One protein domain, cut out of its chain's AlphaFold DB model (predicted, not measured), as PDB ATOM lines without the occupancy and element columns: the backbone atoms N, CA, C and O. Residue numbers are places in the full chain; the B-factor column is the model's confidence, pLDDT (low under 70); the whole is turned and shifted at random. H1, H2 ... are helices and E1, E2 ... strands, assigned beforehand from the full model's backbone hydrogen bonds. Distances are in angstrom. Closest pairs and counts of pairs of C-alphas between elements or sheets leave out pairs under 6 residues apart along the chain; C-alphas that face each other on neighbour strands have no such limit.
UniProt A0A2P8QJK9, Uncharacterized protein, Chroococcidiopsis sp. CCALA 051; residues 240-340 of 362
ATOM      1  N   GLN A 240     -10.660 -10.195  26.395       92.06
ATOM      2  CA  GLN A 240      -9.911  -8.986  26.717       92.06
ATOM      3  C   GLN A 240     -10.665  -8.164  27.765       92.06
ATOM      4  O   GLN A 240     -10.082  -7.772  28.777       92.06
ATOM      5  N   ALA A 241     -11.970  -7.956  27.577       87.75
ATOM      6  CA  ALA A 241     -12.802  -7.264  28.561       87.75
ATOM      7  C   ALA A 241     -12.872  -8.027  29.896       87.75
ATOM      8  O   ALA A 241     -12.655  -7.440  30.959       87.75
ATOM      9  N   ALA A 242     -13.100  -9.344  29.847       88.75
ATOM     10  CA  ALA A 242     -13.163 -10.201  31.029       88.75
ATOM     11  C   ALA A 242     -11.844 -10.211  31.812       88.75
ATOM     12  O   ALA A 242     -11.838 -10.036  33.033       88.75
ATOM     13  N   GLY A 243     -10.714 -10.365  31.119       92.19
ATOM     14  CA  GLY A 243      -9.412 -10.367  31.770       92.19
ATOM     15  C   GLY A 243      -9.049  -9.010  32.368       92.19
ATOM     16  O   GLY A 243      -8.565  -8.959  33.496       92.19
ATOM     17  N   ASN A 244      -9.366  -7.904  31.689       89.81
ATOM     18  CA  ASN A 244      -9.165  -6.565  32.249       89.81
ATOM     19  C   ASN A 244     -10.009  -6.337  33.509       89.81
ATOM     20  O   ASN A 244      -9.518  -5.755  34.476       89.81
ATOM     21  N   ALA A 245     -11.246  -6.841  33.543       87.12
ATOM     22  CA  ALA A 245     -12.082  -6.777  34.740       87.12
ATOM     23  C   ALA A 245     -11.448  -7.527  35.927       87.12
ATOM     24  O   ALA A 245     -11.442  -7.004  37.044       87.12
ATOM     25  N   ILE A 246     -10.852  -8.703  35.689       90.19
ATOM     26  CA  ILE A 246     -10.118  -9.459  36.717       90.19
ATOM     27  C   ILE A 246      -8.921  -8.657  37.235       90.19
ATOM     28  O   ILE A 246      -8.761  -8.508  38.448       90.19
ATOM     29  N   VAL A 247      -8.091  -8.122  36.335       91.50
ATOM     30  CA  VAL A 247      -6.897  -7.356  36.720       91.50
ATOM     31  C   VAL A 247      -7.280  -6.128  37.538       91.50
ATOM     32  O   VAL A 247      -6.747  -5.937  38.632       91.50
ATOM     33  N   ASN A 248      -8.254  -5.348  37.065       89.31
ATOM     34  CA  ASN A 248      -8.757  -4.173  37.773       89.31
ATOM     35  C   ASN A 248      -9.271  -4.543  39.166       89.31
ATOM     36  O   ASN A 248      -9.021  -3.831  40.140       89.31
ATOM     37  N   ARG A 249      -9.962  -5.683  39.288       87.56
ATOM     38  CA  ARG A 249     -10.444  -6.158  40.582       87.56
ATOM     39  C   ARG A 249      -9.299  -6.536  41.518       87.56
ATOM     40  O   ARG A 249      -9.331  -6.169  42.693       87.56
ATOM     41  N   PHE A 250      -8.283  -7.239  41.029       90.25
ATOM     42  CA  PHE A 250      -7.115  -7.568  41.841       90.25
ATOM     43  C   PHE A 250      -6.320  -6.332  42.246       90.25
ATOM     44  O   PHE A 250      -5.850  -6.282  43.379       90.25
ATOM     45  N   GLU A 251      -6.229  -5.320  41.388       89.62
ATOM     46  CA  GLU A 251      -5.599  -4.048  41.740       89.62
ATOM     47  C   GLU A 251      -6.359  -3.332  42.869       89.62
ATOM     48  O   GLU A 251      -5.741  -2.844  43.815       89.62
ATOM     49  N   GLN A 252      -7.697  -3.348  42.842       83.25
ATOM     50  CA  GLN A 252      -8.527  -2.798  43.922       83.25
ATOM     51  C   GLN A 252      -8.358  -3.555  45.247       83.25
ATOM     52  O   GLN A 252      -8.326  -2.954  46.322       83.25
ATOM     53  N   VAL A 253      -8.287  -4.886  45.187       85.31
ATOM     54  CA  VAL A 253      -8.260  -5.752  46.376       85.31
ATOM     55  C   VAL A 253      -6.849  -5.855  46.974       85.31
ATOM     56  O   VAL A 253      -6.696  -5.901  48.200       85.31
ATOM     57  N   LEU A 254      -5.814  -5.844  46.132       90.06
ATOM     58  CA  LEU A 254      -4.408  -6.048  46.492       90.06
ATOM     59  C   LEU A 254      -3.517  -4.879  46.012       90.06
ATOM     60  O   LEU A 254      -2.508  -5.128  45.344       90.06
ATOM     61  N   PRO A 255      -3.823  -3.616  46.374       90.38
ATOM     62  CA  PRO A 255      -3.113  -2.451  45.842       90.38
ATOM     63  C   PRO A 255      -1.613  -2.481  46.161       90.38
ATOM     64  O   PRO A 255      -0.794  -2.133  45.318       90.38
ATOM     65  N   GLU A 256      -1.238  -2.985  47.340       92.25
ATOM     66  CA  GLU A 256       0.159  -3.118  47.774       92.25
ATOM     67  C   GLU A 256       0.975  -4.038  46.852       92.25
ATOM     68  O   GLU A 256       2.142  -3.769  46.582       92.25
ATOM     69  N   ARG A 257       0.365  -5.103  46.310       91.62
ATOM     70  CA  ARG A 257       1.064  -6.041  45.416       91.62
ATOM     71  C   ARG A 257       1.284  -5.440  44.037       91.62
ATOM     72  O   ARG A 257       2.350  -5.615  43.464       91.62
ATOM     73  N   PHE A 258       0.302  -4.711  43.518       90.44
ATOM     74  CA  PHE A 258       0.452  -4.005  42.246       90.44
ATOM     75  C   PHE A 258       1.417  -2.820  42.368       90.44
ATOM     76  O   PHE A 258       2.165  -2.556  41.431       90.44
ATOM     77  N   ALA A 259       1.459  -2.149  43.521       90.38
ATOM     78  CA  ALA A 259       2.471  -1.137  43.813       90.38
ATOM     79  C   ALA A 259       3.885  -1.740  43.824       90.38
ATOM     80  O   ALA A 259       4.758  -1.222  43.135       90.38
ATOM     81  N   ALA A 260       4.085  -2.870  44.512       90.19
ATOM     82  CA  ALA A 260       5.359  -3.593  44.514       90.19
ATOM     83  C   ALA A 260       5.765  -4.045  43.099       90.19
ATOM     84  O   ALA A 260       6.892  -3.818  42.674       90.19
ATOM     85  N   LEU A 261       4.823  -4.586  42.314       89.94
ATOM     86  CA  LEU A 261       5.085  -4.969  40.923       89.94
ATOM     87  C   LEU A 261       5.586  -3.783  40.086       89.94
ATOM     88  O   LEU A 261       6.550  -3.921  39.340       89.94
ATOM     89  N   ARG A 262       4.947  -2.614  40.225       87.94
ATOM     90  CA  ARG A 262       5.341  -1.373  39.534       87.94
ATOM     91  C   ARG A 262       6.684  -0.827  40.009       87.94
ATOM     92  O   ARG A 262       7.372  -0.184  39.224       87.94
ATOM     93  N   ALA A 263       7.049  -1.081  41.264       87.81
ATOM     94  CA  ALA A 263       8.362  -0.748  41.807       87.81
ATOM     95  C   ALA A 263       9.478  -1.670  41.281       87.81
ATOM     96  O   ALA A 263      10.649  -1.410  41.536       87.81
ATOM     97  N   GLY A 264       9.131  -2.716  40.521       86.44
ATOM     98  CA  GLY A 264      10.080  -3.703  40.007       86.44
ATOM     99  C   GLY A 264      10.257  -4.916  40.919       86.44
ATOM    100  O   GLY A 264      10.984  -5.838  40.553       86.44
ATOM    101  N   ASP A 265       9.566  -4.963  42.059       88.25
ATOM    102  CA  ASP A 265       9.597  -6.123  42.941       88.25
ATOM    103  C   ASP A 265       8.825  -7.299  42.325       88.25
ATOM    104  O   ASP A 265       8.005  -7.142  41.414       88.25
ATOM    105  N   SER A 266       9.053  -8.501  42.862       87.56
ATOM    106  CA  SER A 266       8.231  -9.683  42.594       87.56
ATOM    107  C   SER A 266       7.271  -9.901  43.770       87.56
ATOM    108  O   SER A 266       7.671 -10.428  44.816       87.56
ATOM    109  N   PRO A 267       6.001  -9.461  43.665       92.44
ATOM    110  CA  PRO A 267       5.041  -9.640  44.738       92.44
ATOM    111  C   PRO A 267       4.806 -11.119  45.018       92.44
ATOM    112  O   PRO A 267       4.755 -11.952  44.111       92.44
ATOM    113  N   LYS A 268       4.556 -11.440  46.291       92.56
ATOM    114  CA  LYS A 268       4.178 -12.802  46.676       92.56
ATOM    115  C   LYS A 268       2.945 -13.255  45.876       92.56
ATOM    116  O   LYS A 268       2.048 -12.441  45.628       92.56
ATOM    117  N   PRO A 269       2.844 -14.546  45.531       94.38
ATOM    118  CA  PRO A 269       1.646 -15.095  44.910       94.38
ATOM    119  C   PRO A 269       0.460 -15.091  45.886       94.38
ATOM    120  O   PRO A 269       0.635 -15.004  47.107       94.38
ATOM    121  N   PHE A 270      -0.768 -15.136  45.373       93.00
ATOM    122  CA  PHE A 270      -1.977 -15.315  46.187       93.00
ATOM    123  C   PHE A 270      -2.847 -16.431  45.641       93.00
ATOM    124  O   PHE A 270      -2.786 -16.768  44.463       93.00
ATOM    125  N   ASN A 271      -3.679 -16.976  46.521       93.94
ATOM    126  CA  ASN A 271      -4.629 -18.011  46.169       93.94
ATOM    127  C   ASN A 271      -6.049 -17.446  46.208       93.94
ATOM    128  O   ASN A 271      -6.388 -16.665  47.097       93.94
ATOM    129  N   TRP A 272      -6.878 -17.878  45.269       92.62
ATOM    130  CA  TRP A 272      -8.310 -17.626  45.228       92.62
ATOM    131  C   TRP A 272      -9.029 -18.968  45.136       92.62
ATOM    132  O   TRP A 272      -8.707 -19.788  44.281       92.62
ATOM    133  N   ARG A 273      -9.976 -19.220  46.037       92.38
ATOM    134  CA  ARG A 273     -10.827 -20.408  45.988       92.38
ATOM    135  C   ARG A 273     -12.152 -20.002  45.368       92.38
ATOM    136  O   ARG A 273     -12.837 -19.137  45.908       92.38
ATOM    137  N   ASP A 274     -12.478 -20.611  44.241       87.81
ATOM    138  CA  ASP A 274     -13.713 -20.340  43.528       87.81
ATOM    139  C   ASP A 274     -14.900 -20.901  44.325       87.81
ATOM    140  O   ASP A 274     -14.966 -22.114  44.541       87.81
ATOM    141  N   PRO A 275     -15.843 -20.062  44.781       84.56
ATOM    142  CA  PRO A 275     -16.981 -20.523  45.568       84.56
ATOM    143  C   PRO A 275     -17.963 -21.371  44.750       84.56
ATOM    144  O   PRO A 275     -18.754 -22.101  45.337       84.56
ATOM    145  N   SER A 276     -17.930 -21.299  43.414       85.94
ATOM    146  CA  SER A 276     -18.884 -22.010  42.557       85.94
ATOM    147  C   SER A 276     -18.545 -23.488  42.358       85.94
ATOM    148  O   SER A 276     -19.444 -24.316  42.262       85.94
ATOM    149  N   ASN A 277     -17.257 -23.833  42.307       89.56
ATOM    150  CA  ASN A 277     -16.791 -25.199  42.044       89.56
ATOM    151  C   ASN A 277     -15.729 -25.683  43.044       89.56
ATOM    152  O   ASN A 277     -15.183 -26.773  42.884       89.56
ATOM    153  N   ASN A 278     -15.419 -24.872  44.061       89.69
ATOM    154  CA  ASN A 278     -14.421 -25.128  45.096       89.69
ATOM    155  C   ASN A 278     -12.984 -25.351  44.575       89.69
ATOM    156  O   ASN A 278     -12.120 -25.822  45.323       89.69
ATOM    157  N   LYS A 279     -12.692 -25.003  43.313       93.38
ATOM    158  CA  LYS A 279     -11.344 -25.104  42.746       93.38
ATOM    159  C   LYS A 279     -10.446 -24.009  43.306       93.38
ATOM    160  O   LYS A 279     -10.865 -22.871  43.523       93.38
ATOM    161  N   LEU A 280      -9.187 -24.365  43.543       94.44
ATOM    162  CA  LEU A 280      -8.168 -23.432  44.000       94.44
ATOM    163  C   LEU A 280      -7.409 -22.888  42.793       94.44
ATOM    164  O   LEU A 280      -6.891 -23.643  41.981       94.44
ATOM    165  N   TYR A 281      -7.303 -21.574  42.716       95.25
ATOM    166  CA  TYR A 281      -6.502 -20.863  41.737       95.25
ATOM    167  C   TYR A 281      -5.357 -20.153  42.444       95.25
ATOM    168  O   TYR A 281      -5.540 -19.609  43.533       95.25
ATOM    169  N   ARG A 282      -4.177 -20.136  41.830       95.75
ATOM    170  CA  ARG A 282      -3.003 -19.416  42.321       95.75
ATOM    171  C   ARG A 282      -2.549 -18.410  41.281       95.75
ATOM    172  O   ARG A 282      -2.281 -18.779  40.142       95.75
ATOM    173  N   PHE A 283      -2.449 -17.157  41.697       95.62
ATOM    174  CA  PHE A 283      -1.995 -16.053  40.872       95.62
ATOM    175  C   PHE A 283      -0.569 -15.671  41.256       95.62
ATOM    176  O   PHE A 283      -0.267 -15.448  42.431       95.62
ATOM    177  N   GLU A 284       0.304 -15.629  40.258       95.62
ATOM    178  CA  GLU A 284       1.736 -15.391  40.386       95.62
ATOM    179  C   GLU A 284       2.126 -14.183  39.526       95.62
ATOM    180  O   GLU A 284       1.613 -13.996  38.419       95.62
ATOM    181  N   PHE A 285       3.014 -13.350  40.062       93.75
ATOM    182  CA  PHE A 285       3.518 -12.159  39.392       93.75
ATOM    183  C   PHE A 285       4.940 -12.420  38.900       93.75
ATOM    184  O   PHE A 285       5.819 -12.768  39.688       93.75
ATOM    185  N   GLU A 286       5.174 -12.212  37.612       90.88
ATOM    186  CA  GLU A 286       6.507 -12.224  37.019       90.88
ATOM    187  C   GLU A 286       6.961 -10.770  36.866       90.88
ATOM    188  O   GLU A 286       6.294  -9.951  36.220       90.88
ATOM    189  N   SER A 287       8.061 -10.428  37.537       83.62
ATOM    190  CA  SER A 287       8.659  -9.097  37.473       83.62
ATOM    191  C   SER A 287       9.440  -8.923  36.174       83.62
ATOM    192  O   SER A 287       9.954  -9.882  35.598       83.62
ATOM    193  N   ARG A 288       9.550  -7.668  35.738       79.25
ATOM    194  CA  ARG A 288      10.401  -7.261  34.622       79.25
ATOM    195  C   ARG A 288      11.848  -7.666  34.899       79.25
ATOM    196  O   ARG A 288      12.349  -7.439  36.000       79.25
ATOM    197  N   ALA A 289      12.509  -8.270  33.917       75.94
ATOM    198  CA  ALA A 289      13.939  -8.540  33.999       75.94
ATOM    199  C   ALA A 289      14.723  -7.220  34.109       75.94
ATOM    200  O   ALA A 289      14.278  -6.171  33.638       75.94
ATOM    201  N   ALA A 290      15.890  -7.274  34.757       73.56
ATOM    202  CA  ALA A 290      16.707  -6.095  35.059       73.56
ATOM    203  C   ALA A 290      17.188  -5.337  33.805       73.56
ATOM    204  O   ALA A 290      17.474  -4.146  33.872       73.56
ATOM    205  N   ASP A 291      17.238  -6.017  32.660       76.12
ATOM    206  CA  ASP A 291      17.553  -5.458  31.342       76.12
ATOM    207  C   ASP A 291      16.388  -4.656  30.724       76.12
ATOM    208  O   ASP A 291      16.525  -4.049  29.663       76.12
ATOM    209  N   GLY A 292      15.221  -4.663  31.372       72.56
ATOM    210  CA  GLY A 292      14.011  -4.013  30.904       72.56
ATOM    211  C   GLY A 292      13.347  -4.692  29.701       72.56
ATOM    212  O   GLY A 292      12.369  -4.142  29.191       72.56
ATOM    213  N   SER A 293      13.824  -5.857  29.258       74.94
ATOM    214  CA  SER A 293      13.369  -6.503  28.019       74.94
ATOM    215  C   SER A 293      12.022  -7.214  28.166       74.94
ATOM    216  O   SER A 293      11.268  -7.326  27.200       74.94
ATOM    217  N   THR A 294      11.682  -7.659  29.379       78.44
ATOM    218  CA  THR A 294      10.459  -8.428  29.643       78.44
ATOM    219  C   THR A 294       9.407  -7.590  30.370       78.44
ATOM    220  O   THR A 294       9.695  -7.001  31.411       78.44
ATOM    221  N   PRO A 295       8.166  -7.499  29.864       86.50
ATOM    222  CA  PRO A 295       7.113  -6.771  30.561       86.50
ATOM    223  C   PRO A 295       6.641  -7.533  31.805       86.50
ATOM    224  O   PRO A 295       6.760  -8.757  31.874       86.50
ATOM    225  N   HIS A 296       6.051  -6.824  32.772       90.75
ATOM    226  CA  HIS A 296       5.432  -7.477  33.929       90.75
ATOM    227  C   HIS A 296       4.308  -8.404  33.471       90.75
ATOM    228  O   HIS A 296       3.511  -8.036  32.605       90.75
ATOM    229  N   ARG A 297       4.201  -9.583  34.082       94.25
ATOM    230  CA  ARG A 297       3.162 -10.555  33.735       94.25
ATOM    231  C   ARG A 297       2.436 -11.039  34.983       94.25
ATOM    232  O   ARG A 297       3.037 -11.243  36.034       94.25
ATOM    233  N   LEU A 298       1.129 -11.227  34.859       95.31
ATOM    234  CA  LEU A 298       0.281 -11.853  35.867       95.31
ATOM    235  C   LEU A 298      -0.240 -13.167  35.297       95.31
ATOM    236  O   LEU A 298      -0.972 -13.163  34.306       95.31
ATOM    237  N   ARG A 299       0.125 -14.287  35.923       96.44
ATOM    238  CA  ARG A 299      -0.354 -15.620  35.538       96.44
ATOM    239  C   ARG A 299      -1.273 -16.180  36.605       96.44
ATOM    240  O   ARG A 299      -1.007 -16.029  37.792       96.44
ATOM    241  N   GLY A 300      -2.344 -16.838  36.185       96.50
ATOM    242  CA  GLY A 300      -3.248 -17.581  37.053       96.50
ATOM    243  C   GLY A 300      -3.260 -19.050  36.670       96.50
ATOM    244  O   GLY A 300      -3.461 -19.396  35.505       96.50
ATOM    245  N   PHE A 301      -3.071 -19.913  37.661       96.81
ATOM    246  CA  PHE A 301      -3.056 -21.360  37.500       96.81
ATOM    247  C   PHE A 301      -4.192 -21.985  38.299       96.81
ATOM    248  O   PHE A 301      -4.331 -21.700  39.489       96.81
ATOM    249  N   ALA A 302      -4.976 -22.855  37.672       96.25
ATOM    250  CA  ALA A 302      -5.834 -23.783  38.392       96.25
ATOM    251  C   ALA A 302      -4.952 -24.863  39.032       96.25
ATOM    252  O   ALA A 302      -4.107 -25.462  38.362       96.25
ATOM    253  N   ILE A 303      -5.133 -25.080  40.329       95.94
ATOM    254  CA  ILE A 303      -4.425 -26.099  41.097       95.94
ATOM    255  C   ILE A 303      -5.319 -27.335  41.162       95.94
ATOM    256  O   ILE A 303      -6.377 -27.301  41.794       95.94
ATOM    257  N   ASP A 304      -4.880 -28.410  40.513       91.69
ATOM    258  CA  ASP A 304      -5.545 -29.712  40.529       91.69
ATOM    259  C   ASP A 304      -4.554 -30.767  41.038       91.69
ATOM    260  O   ASP A 304      -3.666 -31.233  40.316       91.69
ATOM    261  N   GLY A 305      -4.616 -31.044  42.343       89.81
ATOM    262  CA  GLY A 305      -3.604 -31.840  43.040       89.81
ATOM    263  C   GLY A 305      -2.212 -31.203  42.955       89.81
ATOM    264  O   GLY A 305      -1.998 -30.088  43.433       89.81
ATOM    265  N   SER A 306      -1.258 -31.918  42.352       89.31
ATOM    266  CA  SER A 306       0.107 -31.434  42.095       89.31
ATOM    267  C   SER A 306       0.263 -30.708  40.754       89.31
ATOM    268  O   SER A 306       1.332 -30.158  40.484       89.31
ATOM    269  N   SER A 307      -0.770 -30.704  39.904       92.94
ATOM    270  CA  SER A 307      -0.723 -30.079  38.583       92.94
ATOM    271  C   SER A 307      -1.114 -28.600  38.649       92.94
ATOM    272  O   SER A 307      -2.057 -28.216  39.345       92.94
ATOM    273  N   LYS A 308      -0.388 -27.767  37.894       95.00
ATOM    274  CA  LYS A 308      -0.721 -26.360  37.647       95.00
ATOM    275  C   LYS A 308      -1.170 -26.215  36.199       95.00
ATOM    276  O   LYS A 308      -0.342 -26.267  35.291       95.00
ATOM    277  N   VAL A 309      -2.461 -25.995  35.982       96.00
ATOM    278  CA  VAL A 309      -3.012 -25.754  34.642       96.00
ATOM    279  C   VAL A 309      -3.136 -24.245  34.432       96.00
ATOM    280  O   VAL A 309      -3.787 -23.589  35.248       96.00
ATOM    281  N   PRO A 310      -2.523 -23.654  33.391       96.12
ATOM    282  CA  PRO A 310      -2.683 -22.232  33.120       96.12
ATOM    283  C   PRO A 310      -4.149 -21.939  32.788       96.12
ATOM    284  O   PRO A 310      -4.735 -22.607  31.943       96.12
ATOM    285  N   ALA A 311      -4.733 -20.960  33.473       95.88
ATOM    286  CA  ALA A 311      -6.117 -20.522  33.275       95.88
ATOM    287  C   ALA A 311      -6.210 -19.023  32.941       95.88
ATOM    288  O   ALA A 311      -7.236 -18.546  32.456       95.88
ATOM    289  N   PHE A 312      -5.145 -18.266  33.218       96.88
ATOM    290  CA  PHE A 312      -5.096 -16.826  33.017       96.88
ATOM    291  C   PHE A 312      -3.669 -16.354  32.729       96.88
ATOM    292  O   PHE A 312      -2.730 -16.781  33.401       96.88
ATOM    293  N   SER A 313      -3.506 -15.439  31.777       96.69
ATOM    294  CA  SER A 313      -2.239 -14.759  31.496       96.69
ATOM    295  C   SER A 313      -2.526 -13.343  31.017       96.69
ATOM    296  O   SER A 313      -3.272 -13.146  30.055       96.69
ATOM    297  N   ALA A 314      -1.922 -12.363  31.680       96.44
ATOM    298  CA  ALA A 314      -1.995 -10.963  31.302       96.44
ATOM    299  C   ALA A 314      -0.599 -10.339  31.295       96.44
ATOM    300  O   ALA A 314       0.169 -10.497  32.246       96.44
ATOM    301  N   LEU A 315      -0.294  -9.607  30.229       94.81
ATOM    302  CA  LEU A 315       0.968  -8.911  30.016       94.81
ATOM    303  C   LEU A 315       0.766  -7.408  30.203       94.81
ATOM    304  O   LEU A 315      -0.086  -6.809  29.551       94.81
ATOM    305  N   SER A 316       1.544  -6.781  31.078       92.69
ATOM    306  CA  SER A 316       1.503  -5.334  31.271       92.69
ATOM    307  C   SER A 316       2.273  -4.637  30.152       92.69
ATOM    308  O   SER A 316       3.460  -4.884  29.980       92.69
ATOM    309  N   LEU A 317       1.610  -3.763  29.396       87.44
ATOM    310  CA  LEU A 317       2.224  -3.062  28.262       87.44
ATOM    311  C   LEU A 317       3.020  -1.828  28.707       87.44
ATOM    312  O   LEU A 317       4.080  -1.537  28.165       87.44
ATOM    313  N   ASP A 318       2.505  -1.095  29.692       81.75
ATOM    314  CA  ASP A 318       3.061   0.186  30.155       81.75
ATOM    315  C   ASP A 318       2.871   0.405  31.671       81.75
ATOM    316  O   ASP A 318       2.864   1.534  32.161       81.75
ATOM    317  N   GLY A 319       2.651  -0.671  32.435       76.25
ATOM    318  CA  GLY A 319       2.365  -0.604  33.874       76.25
ATOM    319  C   GLY A 319       0.937  -0.162  34.225       76.25
ATOM    320  O   GLY A 319       0.551  -0.222  35.400       76.25
ATOM    321  N   ARG A 320       0.143   0.262  33.228       78.69
ATOM    322  CA  ARG A 320      -1.257   0.693  33.388       78.69
ATOM    323  C   ARG A 320      -2.224  -0.139  32.550       78.69
ATOM    324  O   ARG A 320      -3.300  -0.479  33.028       78.69
ATOM    325  N   ARG A 321      -1.845  -0.478  31.321       88.12
ATOM    326  CA  ARG A 321      -2.618  -1.299  30.390       88.12
ATOM    327  C   ARG A 321      -2.140  -2.739  30.415       88.12
ATOM    328  O   ARG A 321      -0.942  -3.010  30.518       88.12
ATOM    329  N   TRP A 322      -3.097  -3.645  30.271       93.12
ATOM    330  CA  TRP A 322      -2.867  -5.081  30.246       93.12
ATOM    331  C   TRP A 322      -3.386  -5.670  28.932       93.12
ATOM    332  O   TRP A 322      -4.485  -5.357  28.473       93.12
ATOM    333  N   SER A 323      -2.569  -6.510  28.311       95.44
ATOM    334  CA  SER A 323      -2.945  -7.357  27.183       95.44
ATOM    335  C   SER A 323      -3.275  -8.740  27.726       95.44
ATOM    336  O   SER A 323      -2.420  -9.365  28.356       95.44
ATOM    337  N   ILE A 324      -4.503  -9.211  27.527       96.00
ATOM    338  CA  ILE A 324      -4.947 -10.509  28.032       96.00
ATOM    339  C   ILE A 324      -4.610 -11.565  26.983       96.00
ATOM    340  O   ILE A 324      -5.199 -11.606  25.909       96.00
ATOM    341  N   GLU A 325      -3.647 -12.423  27.297       95.50
ATOM    342  CA  GLU A 325      -3.233 -13.516  26.413       95.50
ATOM    343  C   GLU A 325      -4.111 -14.757  26.614       95.50
ATOM    344  O   GLU A 325      -4.390 -15.489  25.667       95.50
ATOM    345  N   GLN A 326      -4.560 -14.996  27.851       95.31
ATOM    346  CA  GLN A 326      -5.369 -16.158  28.210       95.31
ATOM    347  C   GLN A 326      -6.356 -15.806  29.325       95.31
ATOM    348  O   GLN A 326      -5.995 -15.144  30.299       95.31
ATOM    349  N   CYS A 327      -7.599 -16.267  29.192       94.62
ATOM    350  CA  CYS A 327      -8.645 -16.130  30.202       94.62
ATOM    351  C   CYS A 327      -9.693 -17.229  29.986       94.62
ATOM    352  O   CYS A 327     -10.640 -17.046  29.221       94.62
ATOM    353  N   ASP A 328      -9.514 -18.363  30.662       94.06
ATOM    354  CA  ASP A 328     -10.360 -19.560  30.517       94.06
ATOM    355  C   ASP A 328     -11.396 -19.691  31.644       94.06
ATOM    356  O   ASP A 328     -11.922 -20.767  31.926       94.06
ATOM    357  N   PHE A 329     -11.690 -18.579  32.318       91.25
ATOM    358  CA  PHE A 329     -12.727 -18.524  33.338       91.25
ATOM    359  C   PHE A 329     -14.116 -18.531  32.705       91.25
ATOM    360  O   PHE A 329     -14.403 -17.767  31.781       91.25
ATOM    361  N   SER A 330     -15.013 -19.351  33.252       90.12
ATOM    362  CA  SER A 330     -16.424 -19.291  32.884       90.12
ATOM    363  C   SER A 330     -17.066 -17.999  33.399       90.12
ATOM    364  O   SER A 330     -16.596 -17.375  34.355       90.12
ATOM    365  N   GLN A 331     -18.196 -17.610  32.811       84.62
ATOM    366  CA  GLN A 331     -18.930 -16.408  33.215       84.62
ATOM    367  C   GLN A 331     -19.328 -16.422  34.703       84.62
ATOM    368  O   GLN A 331     -19.317 -15.383  35.366       84.62
ATOM    369  N   GLN A 332     -19.629 -17.603  35.255       86.69
ATOM    370  CA  GLN A 332     -19.914 -17.767  36.681       86.69
ATOM    371  C   GLN A 332     -18.677 -17.467  37.537       86.69
ATOM    372  O   GLN A 332     -18.785 -16.801  38.566       86.69
ATOM    373  N   GLN A 333     -17.503 -17.920  37.103       88.56
ATOM    374  CA  GLN A 333     -16.244 -17.706  37.819       88.56
ATOM    375  C   GLN A 333     -15.835 -16.237  37.781       88.56
ATOM    376  O   GLN A 333     -15.442 -15.685  38.805       88.56
ATOM    377  N   LEU A 334     -16.011 -15.580  36.630       87.12
ATOM    378  CA  LEU A 334     -15.802 -14.139  36.480       87.12
ATOM    379  C   LEU A 334     -16.689 -13.336  37.439       87.12
ATOM    380  O   LEU A 334     -16.208 -12.406  38.086       87.12
ATOM    381  N   ARG A 335     -17.959 -13.734  37.599       80.88
ATOM    382  CA  ARG A 335     -18.877 -13.123  38.572       80.88
ATOM    383  C   ARG A 335     -18.406 -13.321  40.013       80.88
ATOM    384  O   ARG A 335     -18.460 -12.399  40.818       80.88
ATOM    385  N   CYS A 336     -17.920 -14.513  40.347       83.94
ATOM    386  CA  CYS A 336     -17.402 -14.787  41.686       83.94
ATOM    387  C   CYS A 336     -16.106 -14.001  41.967       83.94
ATOM    388  O   CYS A 336     -15.922 -13.494  43.072       83.94
ATOM    389  N   LEU A 337     -15.231 -13.851  40.965       81.88
ATOM    390  CA  LEU A 337     -14.007 -13.047  41.046       81.88
ATOM    391  C   LEU A 337     -14.305 -11.560  41.235       81.88
ATOM    392  O   LEU A 337     -13.654 -10.913  42.056       81.88
ATOM    393  N   SER A 338     -15.295 -11.015  40.523       70.88
ATOM    394  CA  SER A 338     -15.665  -9.602  40.654       70.88
ATOM    395  C   SER A 338     -16.261  -9.279  42.027       70.88
ATOM    396  O   SER A 338     -16.053  -8.185  42.552       70.88
ATOM    397  N   GLN A 339     -16.937 -10.247  42.650       68.94
ATOM    398  CA  GLN A 339     -17.520 -10.114  43.987       68.94
ATOM    399  C   GLN A 339     -16.542 -10.433  45.123       68.94
ATOM    400  O   GLN A 339     -16.789 -10.023  46.259       68.94
ATOM    401  N   ALA A 340     -15.427 -11.119  44.844       63.91
ATOM    402  CA  ALA A 340     -14.448 -11.502  45.857       63.91
ATOM    403  C   ALA A 340     -13.986 -10.265  46.640       63.91
ATOM    404  O   ALA A 340     -13.461  -9.302  46.069       63.91
TER     405      ALA A 340
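This is residues 240 to 340 of the 362 residues of an uncharacterized protein of Chroococcidiopsis sp. CCALA 051 (UniProt A0A2P8QJK9). A twisted, curled sheet of five strands forms a wall, with H1 across one face and H2 packed over E3; H3 runs beside H1, off the sheet. The 101 printed residues hold three named helices and five named strands, in the order H1 H2 E1 E2 E3 E4 E5 H3, a mixed class. The sheet, E1 E2 E3 E4 E5, is all antiparallel. The whole is compact, with a radius of gyration of the C-alphas of 13.2 A, and spans 40 by 29 by 23 A.

Find C-alpha 270 at (-1.977, -15.315, 46.187), where E1, residues 270 to 273, begins. E2 is residues 280 to 286, 19.7 A long; E3 is 297 to 304, 22.1 A; E4 is 307 to 316, 25.9 A, and bends by 57 degrees at residue 311; E5 is 322 to 327. Go back to C-alpha 240 at (-9.911, -8.986, 26.717) for H1, residues 240 to 253, 20.0 A; H2 is 255 to 262. H3, residues 331 to 339, ends at (-17.520, -10.114, 43.987).

The strands form a meander, each the antiparallel neighbour of the one before, and each successive pair is a hairpin. Look for N 272 and O 281 at 2.8 A, N 284 and O 299 at 2.8 A, N 300 and O 312 at 2.8 A, and N 315 and O 323 at 2.8 A. H1 and H2 on one face make two layers, helices over a sheet. H1 runs across the strands, 71 degrees to E5 on the local plane, at a height over the sheet of 9.1 A; its closest C-alphas to E5 are Gln 240 and Ile 324, 5.4 A. H2 is over E3, slantwise at 40 degrees on the local plane. H1 and H2 are close but not clearly touching, Glu 251 and Phe 258 having the closest C-alphas, 6.1 A. H3 touches H1 at a shallow tilt of 25 degrees, the same way; the C-alphas of Arg 249 and Ser 338 are closest, 6.3 A. In H1, H2 and H3 every O i to N i+4 pair is within hydrogen-bond range.

The C-alphas farthest apart, Ser 276 and Asp 291, are 41.6 A apart. The printed part has no cut and no long link. Residues 339 to 340 are under pLDDT 70; the mean of the printed part is 89.0.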